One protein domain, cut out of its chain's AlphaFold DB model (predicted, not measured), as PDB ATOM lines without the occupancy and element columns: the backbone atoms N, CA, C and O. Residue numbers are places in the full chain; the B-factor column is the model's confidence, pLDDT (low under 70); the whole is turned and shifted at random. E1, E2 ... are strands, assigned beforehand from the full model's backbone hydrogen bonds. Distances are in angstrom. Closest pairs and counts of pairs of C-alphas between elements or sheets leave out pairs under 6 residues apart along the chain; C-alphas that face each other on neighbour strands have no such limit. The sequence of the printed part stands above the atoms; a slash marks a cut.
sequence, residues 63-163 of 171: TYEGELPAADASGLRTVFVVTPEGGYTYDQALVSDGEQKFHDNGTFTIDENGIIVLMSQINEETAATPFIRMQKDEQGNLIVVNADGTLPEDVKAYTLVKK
ATOM      1  N   THR A  63     -30.460  37.469  42.598       97.75
ATOM      2  CA  THR A  63     -30.117  36.603  41.467       97.75
ATOM      3  C   THR A  63     -31.332  36.440  40.565       97.75
ATOM      4  O   THR A  63     -32.436  36.187  41.049       97.75
ATOM      5  N   TYR A  64     -31.119  36.549  39.262       98.00
ATOM      6  CA  TYR A  64     -32.125  36.400  38.221       98.00
ATOM      7  C   TYR A  64     -31.673  35.322  37.248       98.00
ATOM      8  O   TYR A  64     -30.519  35.319  36.817       98.00
ATOM      9  N   GLU A  65     -32.569  34.405  36.905       97.75
ATOM     10  CA  GLU A  65     -32.261  33.266  36.041       97.75
ATOM     11  C   GLU A  65     -33.293  33.156  34.915       97.75
ATOM     12  O   GLU A  65     -34.487  33.395  35.111       97.75
ATOM     13  N   GLY A  66     -32.841  32.780  33.723       95.81
ATOM     14  CA  GLY A  66     -33.715  32.573  32.573       95.81
ATOM     15  C   GLY A  66     -32.986  31.938  31.397       95.81
ATOM     16  O   GLY A  66     -31.775  31.718  31.438       95.81
ATOM     17  N   GLU A  67     -33.728  31.630  30.342       95.56
ATOM     18  CA  GLU A  67     -33.186  31.138  29.078       95.56
ATOM     19  C   GLU A  67     -33.557  32.134  27.984       95.56
ATOM     20  O   GLU A  67     -34.709  32.198  27.564       95.56
ATOM     21  N   LEU A  68     -32.584  32.952  27.581       94.94
ATOM     22  CA  LEU A  68     -32.787  33.975  26.562       94.94
ATOM     23  C   LEU A  68     -32.658  33.359  25.159       94.94
ATOM     24  O   LEU A  68     -31.829  32.462  24.967       94.94
ATOM     25  N   PRO A  69     -33.417  33.842  24.158       93.00
ATOM     26  CA  PRO A  69     -33.282  33.381  22.783       93.00
ATOM     27  C   PRO A  69     -31.868  33.595  22.233       93.00
ATOM     28  O   PRO A  69     -31.240  34.627  22.473       93.00
ATOM     29  N   ALA A  70     -31.394  32.635  21.440       87.50
ATOM     30  CA  ALA A  70     -30.167  32.738  20.659       87.50
ATOM     31  C   ALA A  70     -30.513  32.633  19.170       87.50
ATOM     32  O   ALA A  70     -31.371  31.838  18.799       87.50
ATOM     33  N   ALA A  71     -29.858  33.424  18.315       81.19
ATOM     34  CA  ALA A  71     -30.189  33.472  16.887       81.19
ATOM     35  C   ALA A  71     -29.986  32.119  16.178       81.19
ATOM     36  O   ALA A  71     -30.840  31.698  15.403       81.19
ATOM     37  N   ASP A  72     -28.884  31.430  16.494       79.75
ATOM     38  CA  ASP A  72     -28.443  30.208  15.805       79.75
ATOM     39  C   ASP A  72     -28.324  28.989  16.741       79.75
ATOM     40  O   ASP A  72     -27.725  27.974  16.385       79.75
ATOM     41  N   ALA A  73     -28.863  29.076  17.959       77.25
ATOM     42  CA  ALA A  73     -28.761  28.019  18.963       77.25
ATOM     43  C   ALA A  73     -30.067  27.847  19.745       77.25
ATOM     44  O   ALA A  73     -30.950  28.699  19.706       77.25
ATOM     45  N   SER A  74     -30.171  26.749  20.496       82.50
ATOM     46  CA  SER A  74     -31.377  26.400  21.262       82.50
ATOM     47  C   SER A  74     -31.741  27.395  22.372       82.50
ATOM     48  O   SER A  74     -32.842  27.309  22.896       82.50
ATOM     49  N   GLY A  75     -30.833  28.306  22.733       90.31
ATOM     50  CA  GLY A  75     -31.016  29.304  23.785       90.31
ATOM     51  C   GLY A  75     -29.728  29.576  24.562       90.31
ATOM     52  O   GLY A  75     -28.721  28.874  24.408       90.31
ATOM     53  N   LEU A  76     -29.773  30.599  25.414       92.44
ATOM     54  CA  LEU A  76     -28.710  31.012  26.328       92.44
ATOM     55  C   LEU A  76     -29.230  30.971  27.763       92.44
ATOM     56  O   LEU A  76     -29.969  31.862  28.199       92.44
ATOM     57  N   ARG A  77     -28.803  29.965  28.531       94.75
ATOM     58  CA  ARG A  77     -29.044  29.959  29.974       94.75
ATOM     59  C   ARG A  77     -28.280  31.123  30.578       94.75
ATOM     60  O   ARG A  77     -27.063  31.170  30.456       94.75
ATOM     61  N   THR A  78     -29.002  32.027  31.218       95.69
ATOM     62  CA  THR A  78     -28.496  33.303  31.709       95.69
ATOM     63  C   THR A  78     -28.687  33.384  33.218       95.69
ATOM     64  O   THR A  78     -29.773  33.091  33.724       95.69
ATOM     65  N   VAL A  79     -27.634  33.789  33.923       96.75
ATOM     66  CA  VAL A  79     -27.657  34.125  35.348       96.75
ATOM     67  C   VAL A  79     -27.151  35.553  35.489       96.75
ATOM     68  O   VAL A  79     -26.015  35.858  35.138       96.75
ATOM     69  N   PHE A  80     -28.003  36.432  36.002       97.06
ATOM     70  CA  PHE A  80     -27.657  37.817  36.283       97.06
ATOM     71  C   PHE A  80     -27.756  38.066  37.783       97.06
ATOM     72  O   PHE A  80     -28.774  37.761  38.404       97.06
ATOM     73  N   VAL A  81     -26.703  38.613  38.376       96.62
ATOM     74  CA  VAL A  81     -26.665  38.937  39.804       96.62
ATOM     75  C   VAL A  81     -26.449  40.428  39.950       96.62
ATOM     76  O   VAL A  81     -25.495  40.963  39.396       96.62
ATOM     77  N   VAL A  82     -27.307  41.083  40.727       95.69
ATOM     78  CA  VAL A  82     -27.104  42.465  41.172       95.69
ATOM     79  C   VAL A  82     -26.620  42.435  42.608       95.69
ATOM     80  O   VAL A  82     -27.304  41.899  43.487       95.69
ATOM     81  N   THR A  83     -25.454  43.023  42.848       94.50
ATOM     82  CA  THR A  83     -24.828  43.017  44.166       94.50
ATOM     83  C   THR A  83     -25.215  44.254  44.991       94.50
ATOM     84  O   THR A  83     -25.505  45.312  44.421       94.50
ATOM     85  N   PRO A  84     -25.244  44.164  46.337       94.06
ATOM     86  CA  PRO A  84     -25.616  45.287  47.208       94.06
ATOM     87  C   PRO A  84     -24.744  46.540  47.055       94.06
ATOM     88  O   PRO A  84     -25.210  47.646  47.307       94.06
ATOM     89  N   GLU A  85     -23.491  46.386  46.635       91.12
ATOM     90  CA  GLU A  85     -22.538  47.473  46.393       91.12
ATOM     91  C   GLU A  85     -22.749  48.207  45.054       91.12
ATOM     92  O   GLU A  85     -22.053  49.181  44.760       91.12
ATOM     93  N   GLY A  86     -23.722  47.771  44.248       89.19
ATOM     94  CA  GLY A  86     -24.045  48.356  42.946       89.19
ATOM     95  C   GLY A  86     -23.186  47.854  41.793       89.19
ATOM     96  O   GLY A  86     -22.976  48.572  40.810       89.19
ATOM     97  N   GLY A  87     -22.696  46.623  41.922       91.38
ATOM     98  CA  GLY A  87     -22.100  45.867  40.835       91.38
ATOM     99  C   GLY A  87     -23.068  44.846  40.237       91.38
ATOM    100  O   GLY A  87     -24.200  44.669  40.700       91.38
ATOM    101  N   TYR A  88     -22.603  44.161  39.199       93.56
ATOM    102  CA  TYR A  88     -23.283  43.008  38.631       93.56
ATOM    103  C   TYR A  88     -22.314  41.904  38.211       93.56
ATOM    104  O   TYR A  88     -21.151  42.174  37.905       93.56
ATOM    105  N   THR A  89     -22.832  40.679  38.120       94.00
ATOM    106  CA  THR A  89     -22.255  39.602  37.304       94.00
ATOM    107  C   THR A  89     -23.288  39.127  36.288       94.00
ATOM    108  O   THR A  89     -24.487  39.092  36.574       94.00
ATOM    109  N   TYR A  90     -22.829  38.794  35.087       94.31
ATOM    110  CA  TYR A  90     -23.656  38.336  33.982       94.31
ATOM    111  C   TYR A  90     -23.003  37.118  33.333       94.31
ATOM    112  O   TYR A  90     -21.985  37.227  32.652       94.31
ATOM    113  N   ASP A  91     -23.603  35.956  33.557       93.44
ATOM    114  CA  ASP A  91     -23.125  34.670  33.071       93.44
ATOM    115  C   ASP A  91     -24.105  34.099  32.053       93.44
ATOM    116  O   ASP A  91     -25.312  34.048  32.301       93.44
ATOM    117  N   GLN A  92     -23.592  33.613  30.924       92.56
ATOM    118  CA  GLN A  92     -24.380  32.857  29.957       92.56
ATOM    119  C   GLN A  92     -23.692  31.565  29.540       92.56
ATOM    120  O   GLN A  92     -22.467  31.499  29.448       92.56
ATOM    121  N   ALA A  93     -24.494  30.553  29.223       92.06
ATOM    122  CA  ALA A  93     -24.043  29.324  28.588       92.06
ATOM    123  C   ALA A  93     -25.030  28.878  27.504       92.06
ATOM    124  O   ALA A  93     -26.247  28.959  27.697       92.06
ATOM    125  N   LEU A  94     -24.515  28.372  26.382       89.81
ATOM    126  CA  LEU A  94     -25.356  27.749  25.357       89.81
ATOM    127  C   LEU A  94     -26.079  26.520  25.919       89.81
ATOM    128  O   LEU A  94     -25.481  25.686  26.597       89.81
ATOM    129  N   VAL A  95     -27.363  26.382  25.597       85.44
ATOM    130  CA  VAL A  95     -28.192  25.255  26.063       85.44
ATOM    131  C   VAL A  95     -27.804  23.930  25.392       85.44
ATOM    132  O   VAL A  95     -27.995  22.868  25.979       85.44
ATOM    133  N   SER A  96     -27.252  23.977  24.174       79.62
ATOM    134  CA  SER A  96     -26.921  22.794  23.367       79.62
ATOM    135  C   SER A  96     -25.801  21.936  23.955       79.62
ATOM    136  O   SER A  96     -25.929  20.714  23.987       79.62
ATOM    137  N   ASP A  97     -24.712  22.563  24.400       74.50
ATOM    138  CA  ASP A  97     -23.495  21.872  24.848       74.50
ATOM    139  C   ASP A  97     -22.891  22.452  26.138       74.50
ATOM    140  O   ASP A  97     -22.083  21.787  26.785       74.50
ATOM    141  N   GLY A  98     -23.298  23.657  26.564       68.50
ATOM    142  CA  GLY A  98     -22.764  24.338  27.747       68.50
ATOM    143  C   GLY A  98     -21.264  24.659  27.690       68.50
ATOM    144  O   GLY A  98     -20.710  25.106  28.700       68.50
ATOM    145  N   GLU A  99     -20.600  24.422  26.553       70.94
ATOM    146  CA  GLU A  99     -19.153  24.599  26.391       70.94
ATOM    147  C   GLU A  99     -18.807  26.068  26.171       70.94
ATOM    148  O   GLU A  99     -17.836  26.573  26.742       70.94
ATOM    149  N   GLN A 100     -19.628  26.781  25.399       76.69
ATOM    150  CA  GLN A 100     -19.471  28.220  25.239       76.69
ATOM    151  C   GLN A 100     -20.088  28.944  26.427       76.69
ATOM    152  O   GLN A 100     -21.304  28.908  26.637       76.69
ATOM    153  N   LYS A 101     -19.221  29.609  27.191       85.75
ATOM    154  CA  LYS A 101     -19.592  30.424  28.340       85.75
ATOM    155  C   LYS A 101     -19.181  31.862  28.104       85.75
ATOM    156  O   LYS A 101     -18.045  32.131  27.721       85.75
ATOM    157  N   PHE A 102     -20.108  32.765  28.365       87.38
ATOM    158  CA  PHE A 102     -19.860  34.194  28.411       87.38
ATOM    159  C   PHE A 102     -19.939  34.645  29.864       87.38
ATOM    160  O   PHE A 102     -20.835  34.218  30.589       87.38
ATOM    161  N   HIS A 103     -19.000  35.487  30.275       90.19
ATOM    162  CA  HIS A 103     -18.975  36.080  31.603       90.19
ATOM    163  C   HIS A 103     -18.617  37.553  31.476       90.19
ATOM    164  O   HIS A 103     -17.626  37.887  30.826       90.19
ATOM    165  N   ASP A 104     -19.389  38.405  32.137       90.62
ATOM    166  CA  ASP A 104     -19.082  39.815  32.328       90.62
ATOM    167  C   ASP A 104     -19.411  40.240  33.763       90.62
ATOM    168  O   ASP A 104     -20.263  39.655  34.437       90.62
ATOM    169  N   ASN A 105     -18.728  41.271  34.241       90.31
ATOM    170  CA  ASN A 105     -19.008  41.900  35.520       90.31
ATOM    171  C   ASN A 105     -18.644  43.381  35.467       90.31
ATOM    172  O   ASN A 105     -17.810  43.821  34.676       90.31
ATOM    173  N   GLY A 106     -19.277  44.167  36.327       88.62
ATOM    174  CA  GLY A 106     -19.022  45.596  36.344       88.62
ATOM    175  C   GLY A 106     -20.023  46.362  37.177       88.62
ATOM    176  O   GLY A 106     -20.578  45.857  38.147       88.62
ATOM    177  N   THR A 107     -20.245  47.608  36.783       88.31
ATOM    178  CA  THR A 107     -21.251  48.501  37.358       88.31
ATOM    179  C   THR A 107     -22.293  48.827  36.306       88.31
ATOM    180  O   THR A 107     -21.976  48.871  35.120       88.31
ATOM    181  N   PHE A 108     -23.503  49.140  36.738       90.31
ATOM    182  CA  PHE A 108     -24.583  49.542  35.847       90.31
ATOM    183  C   PHE A 108     -25.084  50.941  36.187       90.31
ATOM    184  O   PHE A 108     -24.845  51.467  37.277       90.31
ATOM    185  N   THR A 109     -25.794  51.539  35.241       90.25
ATOM    186  CA  THR A 109     -26.560  52.767  35.461       90.25
ATOM    187  C   THR A 109     -28.046  52.480  35.315       90.25
ATOM    188  O   THR A 109     -28.446  51.438  34.796       90.25
ATOM    189  N   ILE A 110     -28.867  53.400  35.815       91.19
ATOM    190  CA  ILE A 110     -30.312  53.385  35.608       91.19
ATOM    191  C   ILE A 110     -30.671  54.679  34.894       91.19
ATOM    192  O   ILE A 110     -30.275  55.754  35.349       91.19
ATOM    193  N   ASP A 111     -31.364  54.571  33.765       91.00
ATOM    194  CA  ASP A 111     -31.826  55.743  33.028       91.00
ATOM    195  C   ASP A 111     -33.101  56.354  33.638       91.00
ATOM    196  O   ASP A 111     -33.662  55.869  34.622       91.00
ATOM    197  N   GLU A 112     -33.572  57.449  33.046       89.38
ATOM    198  CA  GLU A 112     -34.745  58.194  33.523       89.38
ATOM    199  C   GLU A 112     -36.052  57.377  33.485       89.38
ATOM    200  O   GLU A 112     -37.006  57.717  34.184       89.38
ATOM    201  N   ASN A 113     -36.092  56.285  32.715       87.75
ATOM    202  CA  ASN A 113     -37.240  55.386  32.593       87.75
ATOM    203  C   ASN A 113     -37.144  54.174  33.536       87.75
ATOM    204  O   ASN A 113     -38.005  53.293  33.495       87.75
ATOM    205  N   GLY A 114     -36.109  54.108  34.378       88.62
ATOM    206  CA  GLY A 114     -35.877  52.972  35.266       88.62
ATOM    207  C   GLY A 114     -35.259  51.762  34.564       88.62
ATOM    208  O   GLY A 114     -35.337  50.653  35.095       88.62
ATOM    209  N   ILE A 115     -34.663  51.943  33.381       94.56
ATOM    210  CA  ILE A 115     -33.993  50.868  32.647       94.56
ATOM    211  C   ILE A 115     -32.566  50.721  33.178       94.56
ATOM    212  O   ILE A 115     -31.789  51.674  33.173       94.56
ATOM    213  N   ILE A 116     -32.220  49.507  33.605       94.62
ATOM    214  CA  ILE A 116     -30.853  49.096  33.926       94.62
ATOM    215  C   ILE A 116     -30.061  49.022  32.624       94.62
ATOM    216  O   ILE A 116     -30.464  48.326  31.690       94.62
ATOM    217  N   VAL A 117     -28.912  49.687  32.577       92.56
ATOM    218  CA  VAL A 117     -28.024  49.713  31.416       92.56
ATOM    219  C   VAL A 117     -26.673  49.117  31.804       92.56
ATOM    220  O   VAL A 117     -25.970  49.663  32.659       92.56
ATOM    221  N   LEU A 118     -26.312  47.994  31.174       90.25
ATOM    222  CA  LEU A 118     -25.020  47.338  31.379       90.25
ATOM    223  C   LEU A 118     -24.021  47.793  30.315       90.25
ATOM    224  O   LEU A 118     -24.290  47.700  29.114       90.25
ATOM    225  N   MET A 119     -22.856  48.259  30.759       81.56
ATOM    226  CA  MET A 119     -21.728  48.623  29.901       81.56
ATOM    227  C   MET A 119     -20.647  47.556  30.048       81.56
ATOM    228  O   MET A 119     -20.266  47.234  31.169       81.56
ATOM    229  N   SER A 120     -20.175  47.003  28.930       72.75
ATOM    230  CA  SER A 120     -19.179  45.926  28.947       72.75
ATOM    231  C   SER A 120     -17.845  46.484  29.433       72.75
ATOM    232  O   SER A 120     -17.286  47.365  28.785       72.75
ATOM    233  N   GLN A 121     -17.313  45.952  30.532       69.94
ATOM    234  CA  GLN A 121     -16.022  46.396  31.082       69.94
ATOM    235  C   GLN A 121     -14.841  45.535  30.611       69.94
ATOM    236  O   GLN A 121     -13.684  45.888  30.822       69.94
ATOM    237  N   ILE A 122     -15.129  44.411  29.956       65.44
ATOM    238  CA  ILE A 122     -14.147  43.429  29.474       65.44
ATOM    239  C   ILE A 122     -13.617  43.715  28.063       65.44
ATOM    240  O   ILE A 122     -12.552  43.221  27.704       65.44
ATOM    241  N   ASN A 123     -14.327  44.515  27.264       63.62
ATOM    242  CA  ASN A 123     -13.961  44.823  25.881       63.62
ATOM    243  C   ASN A 123     -13.860  46.340  25.687       63.62
ATOM    244  O   ASN A 123     -14.879  47.025  25.639       63.62
ATOM    245  N   GLU A 124     -12.644  46.867  25.527       61.72
ATOM    246  CA  GLU A 124     -12.400  48.313  25.363       61.72
ATOM    247  C   GLU A 124     -13.081  48.895  24.109       61.72
ATOM    248  O   GLU A 124     -13.486  50.057  24.109       61.72
ATOM    249  N   GLU A 125     -13.281  48.085  23.061       62.06
ATOM    250  CA  GLU A 125     -13.988  48.494  21.837       62.06
ATOM    251  C   GLU A 125     -15.504  48.662  22.035       62.06
ATOM    252  O   GLU A 125     -16.122  49.490  21.365       62.06
ATOM    253  N   THR A 126     -16.113  47.919  22.966       55.84
ATOM    254  CA  THR A 126     -17.554  48.005  23.278       55.84
ATOM    255  C   THR A 126     -17.839  48.689  24.611       55.84
ATOM    256  O   THR A 126     -19.005  48.876  24.956       55.84
ATOM    257  N   ALA A 127     -16.807  49.147  25.328       60.00
ATOM    258  CA  ALA A 127     -16.932  49.858  26.599       60.00
ATOM    259  C   ALA A 127     -17.777  51.141  26.501       60.00
ATOM    260  O   ALA A 127     -18.313  51.609  27.501       60.00
ATOM    261  N   ALA A 128     -17.944  51.696  25.296       61.03
ATOM    262  CA  ALA A 128     -18.787  52.864  25.036       61.03
ATOM    263  C   ALA A 128     -20.244  52.527  24.654       61.03
ATOM    264  O   ALA A 128     -21.063  53.439  24.530       61.03
ATOM    265  N   THR A 129     -20.589  51.252  24.454       67.31
ATOM    266  CA  THR A 129     -21.922  50.822  24.008       67.31
ATOM    267  C   THR A 129     -22.574  49.893  25.024       67.31
ATOM    268  O   THR A 129     -21.953  48.909  25.430       67.31
ATOM    269  N   PRO A 130     -23.833  50.146  25.420       77.31
ATOM    270  CA  PRO A 130     -24.534  49.217  26.282       77.31
ATOM    271  C   PRO A 130     -24.789  47.916  25.526       77.31
ATOM    272  O   PRO A 130     -25.317  47.941  24.415       77.31
ATOM    273  N   PHE A 131     -24.418  46.789  26.125       84.06
ATOM    274  CA  PHE A 131     -24.623  45.480  25.501       84.06
ATOM    275  C   PHE A 131     -25.966  44.867  25.904       84.06
ATOM    276  O   PHE A 131     -26.545  44.118  25.123       84.06
ATOM    277  N   ILE A 132     -26.490  45.222  27.085       90.94
ATOM    278  CA  ILE A 132     -27.803  44.790  27.573       90.94
ATOM    279  C   ILE A 132     -28.525  45.936  28.281       90.94
ATOM    280  O   ILE A 132     -27.924  46.749  28.988       90.94
ATOM    281  N   ARG A 133     -29.847  45.961  28.097       95.25
ATOM    282  CA  ARG A 133     -30.787  46.831  28.797       95.25
ATOM    283  C   ARG A 133     -31.873  45.981  29.439       95.25
ATOM    284  O   ARG A 133     -32.366  45.052  28.802       95.25
ATOM    285  N   MET A 134     -32.257  46.296  30.671       97.12
ATOM    286  CA  MET A 134     -33.277  45.539  31.399       97.12
ATOM    287  C   MET A 134     -34.254  46.448  32.135       97.12
ATOM    288  O   MET A 134     -33.851  47.420  32.767       97.12
ATOM    289  N   GLN A 135     -35.536  46.102  32.100       96.69
ATOM    290  CA  GLN A 135     -36.583  46.750  32.883       96.69
ATOM    291  C   GLN A 135     -37.111  45.781  33.937       96.69
ATOM    292  O   GLN A 135     -37.312  44.603  33.657       96.69
ATOM    293  N   LYS A 136     -37.360  46.273  35.152       96.50
ATOM    294  CA  LYS A 136     -37.990  45.475  36.205       96.50
ATOM    295  C   LYS A 136     -39.510  45.467  36.043       96.50
ATOM    296  O   LYS A 136     -40.107  46.528  35.876       96.50
ATOM    297  N   ASP A 137     -40.123  44.289  36.109       95.62
ATOM    298  CA  ASP A 137     -41.579  44.140  36.071       95.62
ATOM    299  C   ASP A 137     -42.224  44.335  37.461       95.62
ATOM    300  O   ASP A 137     -41.549  44.503  38.482       95.62
ATOM    301  N   GLU A 138     -43.557  44.298  37.514       94.00
ATOM    302  CA  GLU A 138     -44.321  44.451  38.762       94.00
ATOM    303  C   GLU A 138     -44.088  43.312  39.772       94.00
ATOM    304  O   GLU A 138     -44.292  43.494  40.972       94.00
ATOM    305  N   GLN A 139     -43.654  42.138  39.306       94.00
ATOM    306  CA  GLN A 139     -43.351  40.963  40.134       94.00
ATOM    307  C   GLN A 139     -41.898  40.972  40.629       94.00
ATOM    308  O   GLN A 139     -41.511  40.175  41.484       94.00
ATOM    309  N   GLY A 140     -41.101  41.907  40.123       94.62
ATOM    310  CA  GLY A 140     -39.701  42.074  40.432       94.62
ATOM    311  C   GLY A 140     -38.756  41.202  39.620       94.62
ATOM    312  O   GLY A 140     -37.605  41.096  40.031       94.62
ATOM    313  N   ASN A 141     -39.200  40.626  38.502       97.38
ATOM    314  CA  ASN A 141     -38.346  40.005  37.488       97.38
ATOM    315  C   ASN A 141     -37.702  41.074  36.600       97.38
ATOM    316  O   ASN A 141     -38.107  42.238  36.626       97.38
ATOM    317  N   LEU A 142     -36.722  40.679  35.790       98.06
ATOM    318  CA  LEU A 142     -36.063  41.569  34.836       98.06
ATOM    319  C   LEU A 142     -36.373  41.141  33.408       98.06
ATOM    320  O   LEU A 142     -36.132  40.001  33.034       98.06
ATOM    321  N   ILE A 143     -36.871  42.065  32.600       98.25
ATOM    322  CA  ILE A 143     -37.144  41.866  31.180       98.25
ATOM    323  C   ILE A 143     -36.005  42.504  30.398       98.25
ATOM    324  O   ILE A 143     -35.751  43.699  30.558       98.25
ATOM    325  N   VAL A 144     -35.334  41.743  29.537       97.25
ATOM    326  CA  VAL A 144     -34.394  42.304  28.561       97.25
ATOM    327  C   VAL A 144     -35.193  43.090  27.522       97.25
ATOM    328  O   VAL A 144     -36.081  42.542  26.872       97.25
ATOM    329  N   VAL A 145     -34.899  44.383  27.391       96.56
ATOM    330  CA  VAL A 145     -35.618  45.294  26.487       96.56
ATOM    331  C   VAL A 145     -34.866  45.483  25.172       96.56
ATOM    332  O   VAL A 145     -33.665  45.220  25.071       96.56
ATOM    333  N   ASN A 146     -35.574  45.970  24.156       93.94
ATOM    334  CA  ASN A 146     -34.989  46.334  22.872       93.94
ATOM    335  C   ASN A 146     -33.965  47.473  23.028       93.94
ATOM    336  O   ASN A 146     -33.924  48.190  24.032       93.94
ATOM    337  N   ALA A 147     -33.149  47.690  21.993       89.44
ATOM    338  CA  ALA A 147     -32.124  48.737  21.995       89.44
ATOM    339  C   ALA A 147     -32.688  50.160  22.201       89.44
ATOM    340  O   ALA A 147     -31.985  51.028  22.719       89.44
ATOM    341  N   ASP A 148     -33.947  50.389  21.819       90.94
ATOM    342  CA  ASP A 148     -34.679  51.646  22.007       90.94
ATOM    343  C   ASP A 148     -35.379  51.764  23.377       90.94
ATOM    344  O   ASP A 148     -35.991  52.789  23.668       90.94
ATOM    345  N   GLY A 149     -35.272  50.739  24.230       91.19
ATOM    346  CA  GLY A 149     -35.890  50.683  25.554       91.19
ATOM    347  C   GLY A 149     -37.328  50.159  25.573       91.19
ATOM    348  O   GLY A 149     -37.930  50.107  26.642       91.19
ATOM    349  N   THR A 150     -37.892  49.757  24.432       95.56
ATOM    350  CA  THR A 150     -39.234  49.158  24.371       95.56
ATOM    351  C   THR A 150     -39.220  47.672  24.732       95.56
ATOM    352  O   THR A 150     -38.196  46.995  24.637       95.56
ATOM    353  N   LEU A 151     -40.373  47.141  25.142       96.38
ATOM    354  CA  LEU A 151     -40.526  45.712  25.415       96.38
ATOM    355  C   LEU A 151     -40.389  44.882  24.122       96.38
ATOM    356  O   LEU A 151     -40.891  45.303  23.076       96.38
ATOM    357  N   PRO A 152     -39.759  43.696  24.178       96.19
ATOM    358  CA  PRO A 152     -39.742  42.769  23.051       96.19
ATOM    359  C   PRO A 152     -41.142  42.185  22.800       96.19
ATOM    360  O   PRO A 152     -41.999  42.194  23.683       96.19
ATOM    361  N   GLU A 153     -41.368  41.649  21.598       95.62
ATOM    362  CA  GLU A 153     -42.661  41.057  21.213       95.62
ATOM    363  C   GLU A 153     -43.047  39.879  22.123       95.62
ATOM    364  O   GLU A 153     -44.168  39.823  22.628       95.62
ATOM    365  N   ASP A 154     -42.099  38.975  22.394       95.81
ATOM    366  CA  ASP A 154     -42.268  37.884  23.357       95.81
ATOM    367  C   ASP A 154     -41.602  38.227  24.694       95.81
ATOM    368  O   ASP A 154     -40.530  37.728  25.032       95.81
ATOM    369  N   VAL A 155     -42.253  39.083  25.483       96.94
ATOM    370  CA  VAL A 155     -41.780  39.486  26.822       96.94
ATOM    371  C   VAL A 155     -41.352  38.290  27.675       96.94
ATOM    372  O   VAL A 155     -40.343  38.356  28.377       96.94
ATOM    373  N   LYS A 156     -42.083  37.172  27.599       95.88
ATOM    374  CA  LYS A 156     -41.822  35.995  28.429       95.88
ATOM    375  C   LYS A 156     -40.489  35.337  28.076       95.88
ATOM    376  O   LYS A 156     -39.766  34.950  28.991       95.88
ATOM    377  N   ALA A 157     -40.153  35.236  26.791       95.81
ATOM    378  CA  ALA A 157     -38.875  34.681  26.346       95.81
ATOM    379  C   ALA A 157     -37.669  35.521  26.803       95.81
ATOM    380  O   ALA A 157     -36.580  34.990  26.988       95.81
ATOM    381  N   TYR A 158     -37.865  36.821  27.033       97.06
ATOM    382  CA  TYR A 158     -36.814  37.749  27.459       97.06
ATOM    383  C   TYR A 158     -36.845  38.077  28.960       97.06
ATOM    384  O   TYR A 158     -36.167  39.005  29.402       97.06
ATOM    385  N   THR A 159     -37.618  37.335  29.757       98.19
ATOM    386  CA  THR A 159     -37.724  37.555  31.205       98.19
ATOM    387  C   THR A 159     -36.749  36.664  31.978       98.19
ATOM    388  O   THR A 159     -36.804  35.439  31.898       98.19
ATOM    389  N   LEU A 160     -35.895  37.286  32.790       98.19
ATOM    390  CA  LEU A 160     -35.107  36.652  33.842       98.19
ATOM    391  C   LEU A 160     -35.892  36.708  35.154       98.19
ATOM    392  O   LEU A 160     -36.173  37.784  35.693       98.19
ATOM    393  N   VAL A 161     -36.248  35.542  35.677       98.00
ATOM    394  CA  VAL A 161     -37.069  35.411  36.879       98.00
ATOM    395  C   VAL A 161     -36.198  35.604  38.108       98.00
ATOM    396  O   VAL A 161     -35.126  35.002  38.215       98.00
ATOM    397  N   LYS A 162     -36.659  36.425  39.055       97.12
ATOM    398  CA  LYS A 162     -35.949  36.586  40.323       97.12
ATOM    399  C   LYS A 162     -35.986  35.268  41.088       97.12
ATOM    400  O   LYS A 162     -37.057  34.732  41.373       97.12
ATOM    401  N   LYS A 163     -34.816  34.744  41.442       94.81
ATOM    402  CA  LYS A 163     -34.712  33.543  42.262       94.81
ATOM    403  C   LYS A 163     -35.261  33.854  43.648       94.81
ATOM    404  O   LYS A 163     -34.804  34.791  44.302       94.81
TER     405      LYS A 163
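Overview. This is residues 63 to 163 of the 171 residues of an uncharacterized protein of Porphyromonas sp. HMSC065F10 (UniProt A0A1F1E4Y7). The domain is a closed barrel of eight antiparallel strands: the long E2, E3 and E4 form one wall, E4 bends at residue 107 toward E5, and the short E7 and E8 help close the ring back to E1. Its 101 printed residues hold eight named strands, E1 to E8, in chain order round the ring, and no named helix. The class is all strand, with 50 residues, under half, in named elements. The whole is compact, with a radius of gyration of the C-alphas of 13.1 A and spans of 38 by 32 by 26 A.

Along the chain. E1, residues 63 to 68, begins at C-alpha 63 (-30.117, 36.603, 41.467). E2 is residues 76 to 82, 18.8 A; E3, 87 to 94, 24.1 A; E4, 101 to 110, 26.4 A. E5 is residues 115 to 119, E6 130 to 136, 17.1 A, and E7 142 to 144. E8, residues 159 to 162, ends at C-alpha 162 (-35.949, 36.586, 40.323).

Arrangement. The strands form a meander, each the antiparallel neighbour of the one before. Within hydrogen-bond range are N 64 and O 80 of E1 and E2, 2.8 A; N 79 and O 91 of E2 and E3, 2.8 A; and N 90 and O 104 of E3 and E4, 2.8 A. E4 bends by 67 degrees at residue 107; its residues 101 to 107 pair with E3, and 108 to 110 with E5, where N 117 and O 109 are 2.9 A apart. Also within hydrogen-bond range are N 116 and O 134 of E5 and E6, 2.8 A; N 143 and O 135 of E6 and E7, 2.8 A; and N 160 and O 142 of E7 and E8, 2.7 A. E8 and E1 close the ring, with N 161 and O 65 at 2.8 A. E1 and E5 are apart.

Size, cuts and confidence. The C-alphas of Asp 97 and Glu 112, the two farthest apart, are 39.0 A apart. The printed part has no cut; E7 to E8 is a long link. Residue 98 and residues 121 to 129 have pLDDT under 70.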